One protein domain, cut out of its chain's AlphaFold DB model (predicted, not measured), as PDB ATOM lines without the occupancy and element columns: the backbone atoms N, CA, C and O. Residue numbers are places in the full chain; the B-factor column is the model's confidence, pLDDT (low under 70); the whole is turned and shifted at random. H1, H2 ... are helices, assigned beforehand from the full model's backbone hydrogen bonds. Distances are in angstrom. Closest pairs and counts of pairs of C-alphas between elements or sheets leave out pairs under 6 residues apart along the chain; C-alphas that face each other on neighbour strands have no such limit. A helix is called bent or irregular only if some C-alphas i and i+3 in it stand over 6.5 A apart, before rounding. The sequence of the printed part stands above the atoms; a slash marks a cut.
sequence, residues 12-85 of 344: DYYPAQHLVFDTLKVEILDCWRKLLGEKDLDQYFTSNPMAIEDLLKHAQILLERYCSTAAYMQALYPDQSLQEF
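What this domain is: This is residues 12 to 85 of the 344 residues of an uncharacterized protein of Hericium alpestre (UniProt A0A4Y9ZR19). The long helix H1 is a stem whose last turns, residues 31 to 35, meet the side of H3, so that H1 and H3 make a T; H1 residues 13 to 26 stick out as a bare arm. The shorter H2 lies by the last turns of H1, and H4 follows H3 at a corner, so that H2, H3 and H4 make a loose, open C round that part of H1. The printed part has 74 residues with four named helices, in the order H1, H2, H3, H4, and no named strand; the class is all helix. The whole is loose, with a radius of gyration of the C-alphas of 15.0 A, and spans 40 by 38 by 22 A.

Where its parts are: H1, residues 13 to 36, begins at C-alpha 13 at (114.822, -7.346, 153.806), and its first and last C-alphas are 34.8 A apart. H2 holds residues 41 to 47. H3, residues 52 to 67, is 20.1 A from first to last C-alpha and begins at C-alpha 52 at (108.185, -1.939, 119.997). H3 is neither bent nor irregular, but only just: C-alphas 64 and 67 are 6.2 A apart. H4, residues 69 to 76, ends at C-alpha 76 at (131.111, -21.090, 132.564).

How they stand to each other: H1 and H2 are close but not clearly touching; their closest C-alphas, those of Arg 33 and Leu 41, are 6.6 A apart. They run the same way at a steep tilt of 48 degrees. H1 touches H3 with residues 31 to 35 alone, and H3 touches H1 with residues 62 to 66 alone; the closest C-alphas are those of Cys 31 and Leu 62, 6.9 A apart. Their lines are only just about perpendicular, at 71 degrees. H2 and H3 are apart. H3 and H4 touch only at the corner by their link, with the C-alphas of Arg 65 and Ala 71 closest at 5.3 A. They run the same way at a steep tilt of 43 degrees. H4 is apart from H1 and from H2. In H1, H2, H3 and H4 every O i to N i+4 pair is within hydrogen-bond range.

The domain as a whole: The two C-alphas farthest apart, those of Asp 12 and Gln 80, are 43.6 A apart. The links H1 to H2, H2 to H3 and H3 to H4 are tight, and the printed part has no cut. Residues 12 to 26, 45 to 57 and 76 to 81 stand free; the body without them spans 34 by 22 by 14 A. The mean pLDDT of the printed part is 79.3; residues 12 to 14, 16, 69 to 70, 72 to 76 and 78 to 85 are under 70.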
ATOM      1  N   ASP A  12     117.569  -4.373 156.339       62.78
ATOM      2  CA  ASP A  12     116.151  -4.713 156.282       62.78
ATOM      3  C   ASP A  12     115.885  -5.421 154.938       62.78
ATOM      4  O   ASP A  12     116.522  -5.093 153.930       62.78
ATOM      5  N   TYR A  13     115.013  -6.433 154.941       66.25
ATOM      6  CA  TYR A  13     114.822  -7.346 153.806       66.25
ATOM      7  C   TYR A  13     114.438  -6.575 152.542       66.25
ATOM      8  O   TYR A  13     115.084  -6.732 151.508       66.25
ATOM      9  N   TYR A  14     113.455  -5.677 152.653       67.50
ATOM     10  CA  TYR A  14     112.964  -4.907 151.513       67.50
ATOM     11  C   TYR A  14     114.043  -3.983 150.925       67.50
ATOM     12  O   TYR A  14     114.322  -4.105 149.737       67.50
ATOM     13  N   PRO A  15     114.754  -3.136 151.699       70.06
ATOM     14  CA  PRO A  15     115.891  -2.378 151.172       70.06
ATOM     15  C   PRO A  15     116.974  -3.220 150.490       70.06
ATOM     16  O   PRO A  15     117.519  -2.795 149.474       70.06
ATOM     17  N   ALA A  16     117.300  -4.398 151.030       68.62
ATOM     18  CA  ALA A  16     118.276  -5.287 150.405       68.62
ATOM     19  C   ALA A  16     117.751  -5.858 149.079       68.62
ATOM     20  O   ALA A  16     118.475  -5.871 148.088       68.62
ATOM     21  N   GLN A  17     116.484  -6.271 149.044       75.06
ATOM     22  CA  GLN A  17     115.813  -6.737 147.836       75.06
ATOM     23  C   GLN A  17     115.760  -5.643 146.758       75.06
ATOM     24  O   GLN A  17     116.126  -5.900 145.613       75.06
ATOM     25  N   HIS A  18     115.382  -4.412 147.118       73.75
ATOM     26  CA  HIS A  18     115.396  -3.272 146.198       73.75
ATOM     27  C   HIS A  18     116.794  -3.007 145.648       73.75
ATOM     28  O   HIS A  18     116.939  -2.805 144.450       73.75
ATOM     29  N   LEU A  19     117.834  -3.075 146.486       74.44
ATOM     30  CA  LEU A  19     119.209  -2.909 146.021       74.44
ATOM     31  C   LEU A  19     119.593  -3.966 144.975       74.44
ATOM     32  O   LEU A  19     120.245  -3.626 143.989       74.44
ATOM     33  N   VAL A  20     119.194  -5.225 145.172       74.62
ATOM     34  CA  VAL A  20     119.433  -6.301 144.197       74.62
ATOM     35  C   VAL A  20     118.711  -6.003 142.883       74.62
ATOM     36  O   VAL A  20     119.337  -6.054 141.827       74.62
ATOM     37  N   PHE A  21     117.432  -5.622 142.932       78.88
ATOM     38  CA  PHE A  21     116.677  -5.282 141.724       78.88
ATOM     39  C   PHE A  21     117.209  -4.035 141.015       78.88
ATOM     40  O   PHE A  21     117.289  -4.023 139.791       78.88
ATOM     41  N   ASP A  22     117.615  -3.007 141.753       79.56
ATOM     42  CA  ASP A  22     118.230  -1.805 141.191       79.56
ATOM     43  C   ASP A  22     119.564  -2.129 140.519       79.56
ATOM     44  O   ASP A  22     119.848  -1.631 139.432       79.56
ATOM     45  N   THR A  23     120.374  -2.984 141.146       80.62
ATOM     46  CA  THR A  23     121.643  -3.442 140.566       80.62
ATOM     47  C   THR A  23     121.384  -4.201 139.270       80.62
ATOM     48  O   THR A  23     121.968  -3.855 138.247       80.62
ATOM     49  N   LEU A  24     120.429  -5.136 139.272       81.81
ATOM     50  CA  LEU A  24     120.030  -5.875 138.075       81.81
ATOM     51  C   LEU A  24     119.528  -4.941 136.962       81.81
ATOM     52  O   LEU A  24     119.929  -5.088 135.811       81.81
ATOM     53  N   LYS A  25     118.696  -3.943 137.287       83.06
ATOM     54  CA  LYS A  25     118.238  -2.933 136.315       83.06
ATOM     55  C   LYS A  25     119.418  -2.195 135.688       83.06
ATOM     56  O   LYS A  25     119.463  -2.040 134.471       83.06
ATOM     57  N   VAL A  26     120.383  -1.761 136.499       84.69
ATOM     58  CA  VAL A  26     121.588  -1.071 136.014       84.69
ATOM     59  C   VAL A  26     122.436  -1.987 135.128       84.69
ATOM     60  O   VAL A  26     122.900  -1.545 134.082       84.69
ATOM     61  N   GLU A  27     122.606  -3.255 135.500       85.19
ATOM     62  CA  GLU A  27     123.345  -4.239 134.699       85.19
ATOM     63  C   GLU A  27     122.659  -4.527 133.359       85.19
ATOM     64  O   GLU A  27     123.327  -4.570 132.325       85.19
ATOM     65  N   ILE A  28     121.328  -4.642 133.341       87.81
ATOM     66  CA  ILE A  28     120.549  -4.793 132.105       87.81
ATOM     67  C   ILE A  28     120.728  -3.559 131.213       87.81
ATOM     68  O   ILE A  28     120.992  -3.702 130.019       87.81
ATOM     69  N   LEU A  29     120.650  -2.348 131.775       90.12
ATOM     70  CA  LEU A  29     120.896  -1.112 131.027       90.12
ATOM     71  C   LEU A  29     122.337  -1.041 130.491       90.12
ATOM     72  O   LEU A  29     122.555  -0.585 129.370       90.12
ATOM     73  N   ASP A  30     123.330  -1.534 131.230       88.12
ATOM     74  CA  ASP A  30     124.703  -1.647 130.722       88.12
ATOM     75  C   ASP A  30     124.810  -2.662 129.569       88.12
ATOM     76  O   ASP A  30     125.523  -2.430 128.589       88.12
ATOM     77  N   CYS A  31     124.050  -3.761 129.616       89.81
ATOM     78  CA  CYS A  31     123.963  -4.708 128.503       89.81
ATOM     79  C   CYS A  31     123.333  -4.063 127.257       89.81
ATOM     80  O   CYS A  31     123.857  -4.237 126.155       89.81
ATOM     81  N   TRP A  32     122.283  -3.252 127.422       92.75
ATOM     82  CA  TRP A  32     121.711  -2.440 126.340       92.75
ATOM     83  C   TRP A  32     122.739  -1.482 125.733       92.75
ATOM     84  O   TRP A  32     122.880  -1.425 124.511       92.75
ATOM     85  N   ARG A  33     123.510  -0.781 126.572       93.12
ATOM     86  CA  ARG A  33     124.599   0.103 126.123       93.12
ATOM     87  C   ARG A  33     125.628  -0.638 125.280       93.12
ATOM     88  O   ARG A  33     126.017  -0.156 124.220       93.12
ATOM     89  N   LYS A  34     126.044  -1.829 125.720       90.12
ATOM     90  CA  LYS A  34     126.993  -2.675 124.980       90.12
ATOM     91  C   LYS A  34     126.418  -3.172 123.658       90.12
ATOM     92  O   LYS A  34     127.137  -3.165 122.665       90.12
ATOM     93  N   LEU A  35     125.151  -3.591 123.638       91.12
ATOM     94  CA  LEU A  35     124.500  -4.092 122.427       91.12
ATOM     95  C   LEU A  35     124.349  -2.997 121.365       91.12
ATOM     96  O   LEU A  35     124.619  -3.251 120.195       91.12
ATOM     97  N   LEU A  36     123.951  -1.792 121.778       91.19
ATOM     98  CA  LEU A  36     123.752  -0.652 120.879       91.19
ATOM     99  C   LEU A  36     125.057   0.095 120.557       91.19
ATOM    100  O   LEU A  36     125.089   0.896 119.630       91.19
ATOM    101  N   GLY A  37     126.141  -0.172 121.294       92.06
ATOM    102  CA  GLY A  37     127.418   0.529 121.138       92.06
ATOM    103  C   GLY A  37     127.398   1.964 121.672       92.06
ATOM    104  O   GLY A  37     128.245   2.769 121.290       92.06
ATOM    105  N   GLU A  38     126.457   2.282 122.563       92.56
ATOM    106  CA  GLU A  38     126.156   3.646 122.987       92.56
ATOM    107  C   GLU A  38     126.412   3.892 124.471       92.56
ATOM    108  O   GLU A  38     126.317   3.008 125.327       92.56
ATOM    109  N   LYS A  39     126.764   5.138 124.802       89.19
ATOM    110  CA  LYS A  39     127.039   5.536 126.192       89.19
ATOM    111  C   LYS A  39     125.830   6.118 126.908       89.19
ATOM    112  O   LYS A  39     125.779   6.048 128.133       89.19
ATOM    113  N   ASP A  40     124.900   6.693 126.169       92.62
ATOM    114  CA  ASP A  40     123.738   7.373 126.718       92.62
ATOM    115  C   ASP A  40     122.490   6.830 126.020       92.62
ATOM    116  O   ASP A  40     122.230   7.130 124.854       92.62
ATOM    117  N   LEU A  41     121.765   5.957 126.724       92.06
ATOM    118  CA  LEU A  41     120.557   5.330 126.187       92.06
ATOM    119  C   LEU A  41     119.426   6.347 126.034       92.06
ATOM    120  O   LEU A  41     118.689   6.276 125.053       92.06
ATOM    121  N   ASP A  42     119.324   7.314 126.948       91.56
ATOM    122  CA  ASP A  42     118.272   8.328 126.914       91.56
ATOM    123  C   ASP A  42     118.435   9.200 125.665       91.56
ATOM    124  O   ASP A  42     117.487   9.402 124.899       91.56
ATOM    125  N   GLN A  43     119.664   9.651 125.395       92.31
ATOM    126  CA  GLN A  43     119.972  10.403 124.181       92.31
ATOM    127  C   GLN A  43     119.744   9.566 122.912       92.31
ATOM    128  O   GLN A  43     119.205  10.082 121.923       92.31
ATOM    129  N   TYR A  44     120.138   8.288 122.933       92.12
ATOM    130  CA  TYR A  44     119.980   7.386 121.796       92.12
ATOM    131  C   TYR A  44     118.509   7.189 121.423       92.12
ATOM    132  O   TYR A  44     118.154   7.426 120.269       92.12
ATOM    133  N   PHE A  45     117.648   6.822 122.376       92.31
ATOM    134  CA  PHE A  45     116.227   6.569 122.108       92.31
ATOM    135  C   PHE A  45     115.429   7.850 121.842       92.31
ATOM    136  O   PHE A  45     114.462   7.814 121.085       92.31
ATOM    137  N   THR A  46     115.865   8.998 122.372       93.19
ATOM    138  CA  THR A  46     115.288  10.302 121.996       93.19
ATOM    139  C   THR A  46     115.564  10.635 120.527       93.19
ATOM    140  O   THR A  46     114.715  11.201 119.840       93.19
ATOM    141  N   SER A  47     116.756  10.289 120.036       93.00
ATOM    142  CA  SER A  47     117.177  10.586 118.660       93.00
ATOM    143  C   SER A  47     116.727   9.518 117.660       93.00
ATOM    144  O   SER A  47     116.559   9.814 116.480       93.00
ATOM    145  N   ASN A  48     116.530   8.286 118.132       89.62
ATOM    146  CA  ASN A  48     116.184   7.114 117.338       89.62
ATOM    147  C   ASN A  48     114.963   6.416 117.959       89.62
ATOM    148  O   ASN A  48     115.118   5.387 118.624       89.62
ATOM    149  N   PRO A  49     113.749   6.966 117.774       87.81
ATOM    150  CA  PRO A  49     112.538   6.296 118.217       87.81
ATOM    151  C   PRO A  49     112.437   4.935 117.523       87.81
ATOM    152  O   PRO A  49     112.518   4.833 116.298       87.81
ATOM    153  N   MET A  50     112.299   3.886 118.326       89.44
ATOM    154  CA  MET A  50     112.292   2.499 117.874       89.44
ATOM    155  C   MET A  50     110.883   1.928 118.012       89.44
ATOM    156  O   MET A  50     110.203   2.188 119.005       89.44
ATOM    157  N   ALA A  51     110.449   1.147 117.023       91.56
ATOM    158  CA  ALA A  51     109.204   0.397 117.124       91.56
ATOM    159  C   ALA A  51     109.316  -0.674 118.221       91.56
ATOM    160  O   ALA A  51     110.400  -1.216 118.468       91.56
ATOM    161  N   ILE A  52     108.199  -0.993 118.874       90.25
ATOM    162  CA  ILE A  52     108.185  -1.939 119.997       90.25
ATOM    163  C   ILE A  52     108.663  -3.330 119.567       90.25
ATOM    164  O   ILE A  52     109.383  -3.992 120.307       90.25
ATOM    165  N   GLU A  53     108.363  -3.745 118.337       93.25
ATOM    166  CA  GLU A  53     108.775  -5.032 117.781       93.25
ATOM    167  C   GLU A  53     110.296  -5.132 117.659       93.25
ATOM    168  O   GLU A  53     110.879  -6.185 117.915       93.25
ATOM    169  N   ASP A  54     110.959  -4.039 117.282       91.00
ATOM    170  CA  ASP A  54     112.414  -4.011 117.181       91.00
ATOM    171  C   ASP A  54     113.058  -3.940 118.565       91.00
ATOM    172  O   ASP A  54     114.073  -4.600 118.795       91.00
ATOM    173  N   LEU A  55     112.444  -3.232 119.516       91.12
ATOM    174  CA  LEU A  55     112.890  -3.238 120.909       91.12
ATOM    175  C   LEU A  55     112.811  -4.650 121.508       91.12
ATOM    176  O   LEU A  55     113.764  -5.104 122.138       91.12
ATOM    177  N   LEU A  56     111.724  -5.379 121.247       90.94
ATOM    178  CA  LEU A  56     111.553  -6.764 121.689       90.94
ATOM    179  C   LEU A  56     112.596  -7.702 121.067       90.94
ATOM    180  O   LEU A  56     113.143  -8.545 121.774       90.94
ATOM    181  N   LYS A  57     112.953  -7.519 119.789       92.12
ATOM    182  CA  LYS A  57     114.052  -8.283 119.166       92.12
ATOM    183  C   LYS A  57     115.387  -8.035 119.870       92.12
ATOM    184  O   LYS A  57     116.117  -8.983 120.141       92.12
ATOM    185  N   HIS A  58     115.712  -6.781 120.192       91.19
ATOM    186  CA  HIS A  58     116.937  -6.467 120.935       91.19
ATOM    187  C   HIS A  58     116.897  -7.039 122.356       91.19
ATOM    188  O   HIS A  58     117.885  -7.618 122.804       91.19
ATOM    189  N   ALA A  59     115.754  -6.948 123.043       89.81
ATOM    190  CA  ALA A  59     115.562  -7.544 124.361       89.81
ATOM    191  C   ALA A  59     115.766  -9.065 124.328       89.81
ATOM    192  O   ALA A  59     116.438  -9.613 125.200       89.81
ATOM    193  N   GLN A  60     115.262  -9.739 123.292       88.38
ATOM    194  CA  GLN A  60     115.470 -11.170 123.101       88.38
ATOM    195  C   GLN A  60     116.951 -11.510 122.883       88.38
ATOM    196  O   GLN A  60     117.456 -12.439 123.506       88.38
ATOM    197  N   ILE A  61     117.683 -10.713 122.096       89.44
ATOM    198  CA  ILE A  61     119.138 -10.881 121.931       89.44
ATOM    199  C   ILE A  61     119.866 -10.726 123.272       89.44
ATOM    200  O   ILE A  61     120.786 -11.490 123.566       89.44
ATOM    201  N   LEU A  62     119.479  -9.747 124.096       89.06
ATOM    202  CA  LEU A  62     120.069  -9.562 125.424       89.06
ATOM    203  C   LEU A  62     119.781 -10.741 126.345       89.06
ATOM    204  O   LEU A  62     120.693 -11.215 127.021       89.06
ATOM    205  N   LEU A  63     118.537 -11.224 126.348       83.62
ATOM    206  CA  LEU A  63     118.138 -12.399 127.111       83.62
ATOM    207  C   LEU A  63     118.996 -13.599 126.707       83.62
ATOM    208  O   LEU A  63     119.646 -14.199 127.556       83.62
ATOM    209  N   GLU A  64     119.062 -13.901 125.412       81.94
ATOM    210  CA  GLU A  64     119.827 -15.026 124.881       81.94
ATOM    211  C   GLU A  64     121.321 -14.908 125.193       81.94
ATOM    212  O   GLU A  64     121.928 -15.909 125.565       81.94
ATOM    213  N   ARG A  65     121.897 -13.700 125.105       82.19
ATOM    214  CA  ARG A  65     123.338 -13.456 125.265       82.19
ATOM    215  C   ARG A  65     123.811 -13.315 126.713       82.19
ATOM    216  O   ARG A  65     124.959 -13.652 126.984       82.19
ATOM    217  N   TYR A  66     122.986 -12.787 127.616       79.56
ATOM    218  CA  TYR A  66     123.427 -12.409 128.966       79.56
ATOM    219  C   TYR A  66     122.585 -12.999 130.095       79.56
ATOM    220  O   TYR A  66     123.106 -13.192 131.190       79.56
ATOM    221  N   CYS A  67     121.302 -13.279 129.860       75.25
ATOM    222  CA  CYS A  67     120.361 -13.621 130.933       75.25
ATOM    223  C   CYS A  67     119.731 -15.015 130.776       75.25
ATOM    224  O   CYS A  67     118.822 -15.366 131.526       75.25
ATOM    225  N   SER A  68     120.201 -15.820 129.820       71.88
ATOM    226  CA  SER A  68     119.716 -17.178 129.579       71.88
ATOM    227  C   SER A  68     120.592 -18.223 130.273       71.88
ATOM    228  O   SER A  68     121.780 -18.015 130.523       71.88
ATOM    229  N   THR A  69     120.022 -19.401 130.537       64.31
ATOM    230  CA  THR A  69     120.789 -20.556 131.028       64.31
ATOM    231  C   THR A  69     121.899 -20.935 130.042       64.31
ATOM    232  O   THR A  69     122.995 -21.290 130.461       64.31
ATOM    233  N   ALA A  70     121.650 -20.796 128.735       66.94
ATOM    234  CA  ALA A  70     122.662 -21.004 127.704       66.94
ATOM    235  C   ALA A  70     123.811 -19.988 127.813       66.94
ATOM    236  O   ALA A  70     124.966 -20.397 127.789       66.94
ATOM    237  N   ALA A  71     123.513 -18.699 128.021       70.19
ATOM    238  CA  ALA A  71     124.526 -17.670 128.264       70.19
ATOM    239  C   ALA A  71     125.351 -17.963 129.520       70.19
ATOM    240  O   ALA A  71     126.573 -17.847 129.493       70.19
ATOM    241  N   TYR A  72     124.697 -18.392 130.605       67.81
ATOM    242  CA  TYR A  72     125.381 -18.818 131.825       67.81
ATOM    243  C   TYR A  72     126.325 -19.999 131.563       67.81
ATOM    244  O   TYR A  72     127.505 -19.925 131.899       67.81
ATOM    245  N   MET A  73     125.837 -21.064 130.918       64.50
ATOM    246  CA  MET A  73     126.652 -22.239 130.597       64.50
ATOM    247  C   MET A  73     127.808 -21.885 129.655       64.50
ATOM    248  O   MET A  73     128.920 -22.364 129.851       64.50
ATOM    249  N   GLN A  74     127.575 -21.010 128.676       68.19
ATOM    250  CA  GLN A  74     128.599 -20.524 127.754       68.19
ATOM    251  C   GLN A  74     129.651 -19.657 128.458       68.19
ATOM    252  O   GLN A  74     130.828 -19.731 128.118       68.19
ATOM    253  N   ALA A  75     129.260 -18.866 129.459       67.00
ATOM    254  CA  ALA A  75     130.197 -18.108 130.285       67.00
ATOM    255  C   ALA A  75     131.023 -19.016 131.215       67.00
ATOM    256  O   ALA A  75     132.190 -18.723 131.475       67.00
ATOM    257  N   LEU A  76     130.435 -20.113 131.704       61.38
ATOM    258  CA  LEU A  76     131.111 -21.090 132.564       61.38
ATOM    259  C   LEU A  76     132.077 -21.992 131.776       61.38
ATOM    260  O   LEU A  76     133.159 -22.320 132.261       61.38
ATOM    261  N   TYR A  77     131.691 -22.362 130.552       70.69
ATOM    262  CA  TYR A  77     132.437 -23.233 129.643       70.69
ATOM    263  C   TYR A  77     132.672 -22.543 128.289       70.69
ATOM    264  O   TYR A  77     132.139 -22.988 127.267       70.69
ATOM    265  N   PRO A  78     133.456 -21.450 128.254       58.78
ATOM    266  CA  PRO A  78     133.678 -20.704 127.026       58.78
ATOM    267  C   PRO A  78     134.449 -21.558 126.018       58.78
ATOM    268  O   PRO A  78     135.485 -22.153 126.331       58.78
ATOM    269  N   ASP A  79     133.965 -21.589 124.782       61.25
ATOM    270  CA  ASP A  79     134.732 -22.075 123.645       61.25
ATOM    271  C   ASP A  79     135.942 -21.153 123.383       61.25
ATOM    272  O   ASP A  79     136.022 -20.029 123.886       61.25
ATOM    273  N   GLN A  80     136.915 -21.618 122.589       53.53
ATOM    274  CA  GLN A  80     138.168 -20.884 122.332       53.53
ATOM    275  C   GLN A  80     137.963 -19.442 121.827       53.53
ATOM    276  O   GLN A  80     138.853 -18.619 122.015       53.53
ATOM    277  N   SER A  81     136.816 -19.123 121.214       50.00
ATOM    278  CA  SER A  81     136.528 -17.793 120.663       50.00
ATOM    279  C   SER A  81     136.129 -16.745 121.716       50.00
ATOM    280  O   SER A  81     136.386 -15.559 121.525       50.00
ATOM    281  N   LEU A  82     135.547 -17.159 122.849       41.31
ATOM    282  CA  LEU A  82     135.029 -16.254 123.887       41.31
ATOM    283  C   LEU A  82     135.982 -16.049 125.070       41.31
ATOM    284  O   LEU A  82     135.762 -15.143 125.879       41.31
ATOM    285  N   GLN A  83     137.076 -16.819 125.139       48.53
ATOM    286  CA  GLN A  83     138.171 -16.613 126.101       48.53
ATOM    287  C   GLN A  83     138.788 -15.207 126.012       48.53
ATOM    288  O   GLN A  83     139.350 -14.715 126.987       48.53
ATOM    289  N   GLU A  84     138.668 -14.545 124.858       48.12
ATOM    290  CA  GLU A  84     139.121 -13.166 124.660       48.12
ATOM    291  C   GLU A  84     138.199 -12.121 125.321       48.12
ATOM    292  O   GLU A  84     138.651 -11.014 125.613       48.12
ATOM    293  N   PHE A  85     136.928 -12.455 125.585       44.53
ATOM    294  CA  PHE A  85     135.916 -11.512 126.087       44.53
ATOM    295  C   PHE A  85     135.655 -11.613 127.591       44.53
ATOM    296  O   PHE A  85     135.383 -10.595 128.231       44.53
TER     297      PHE A  85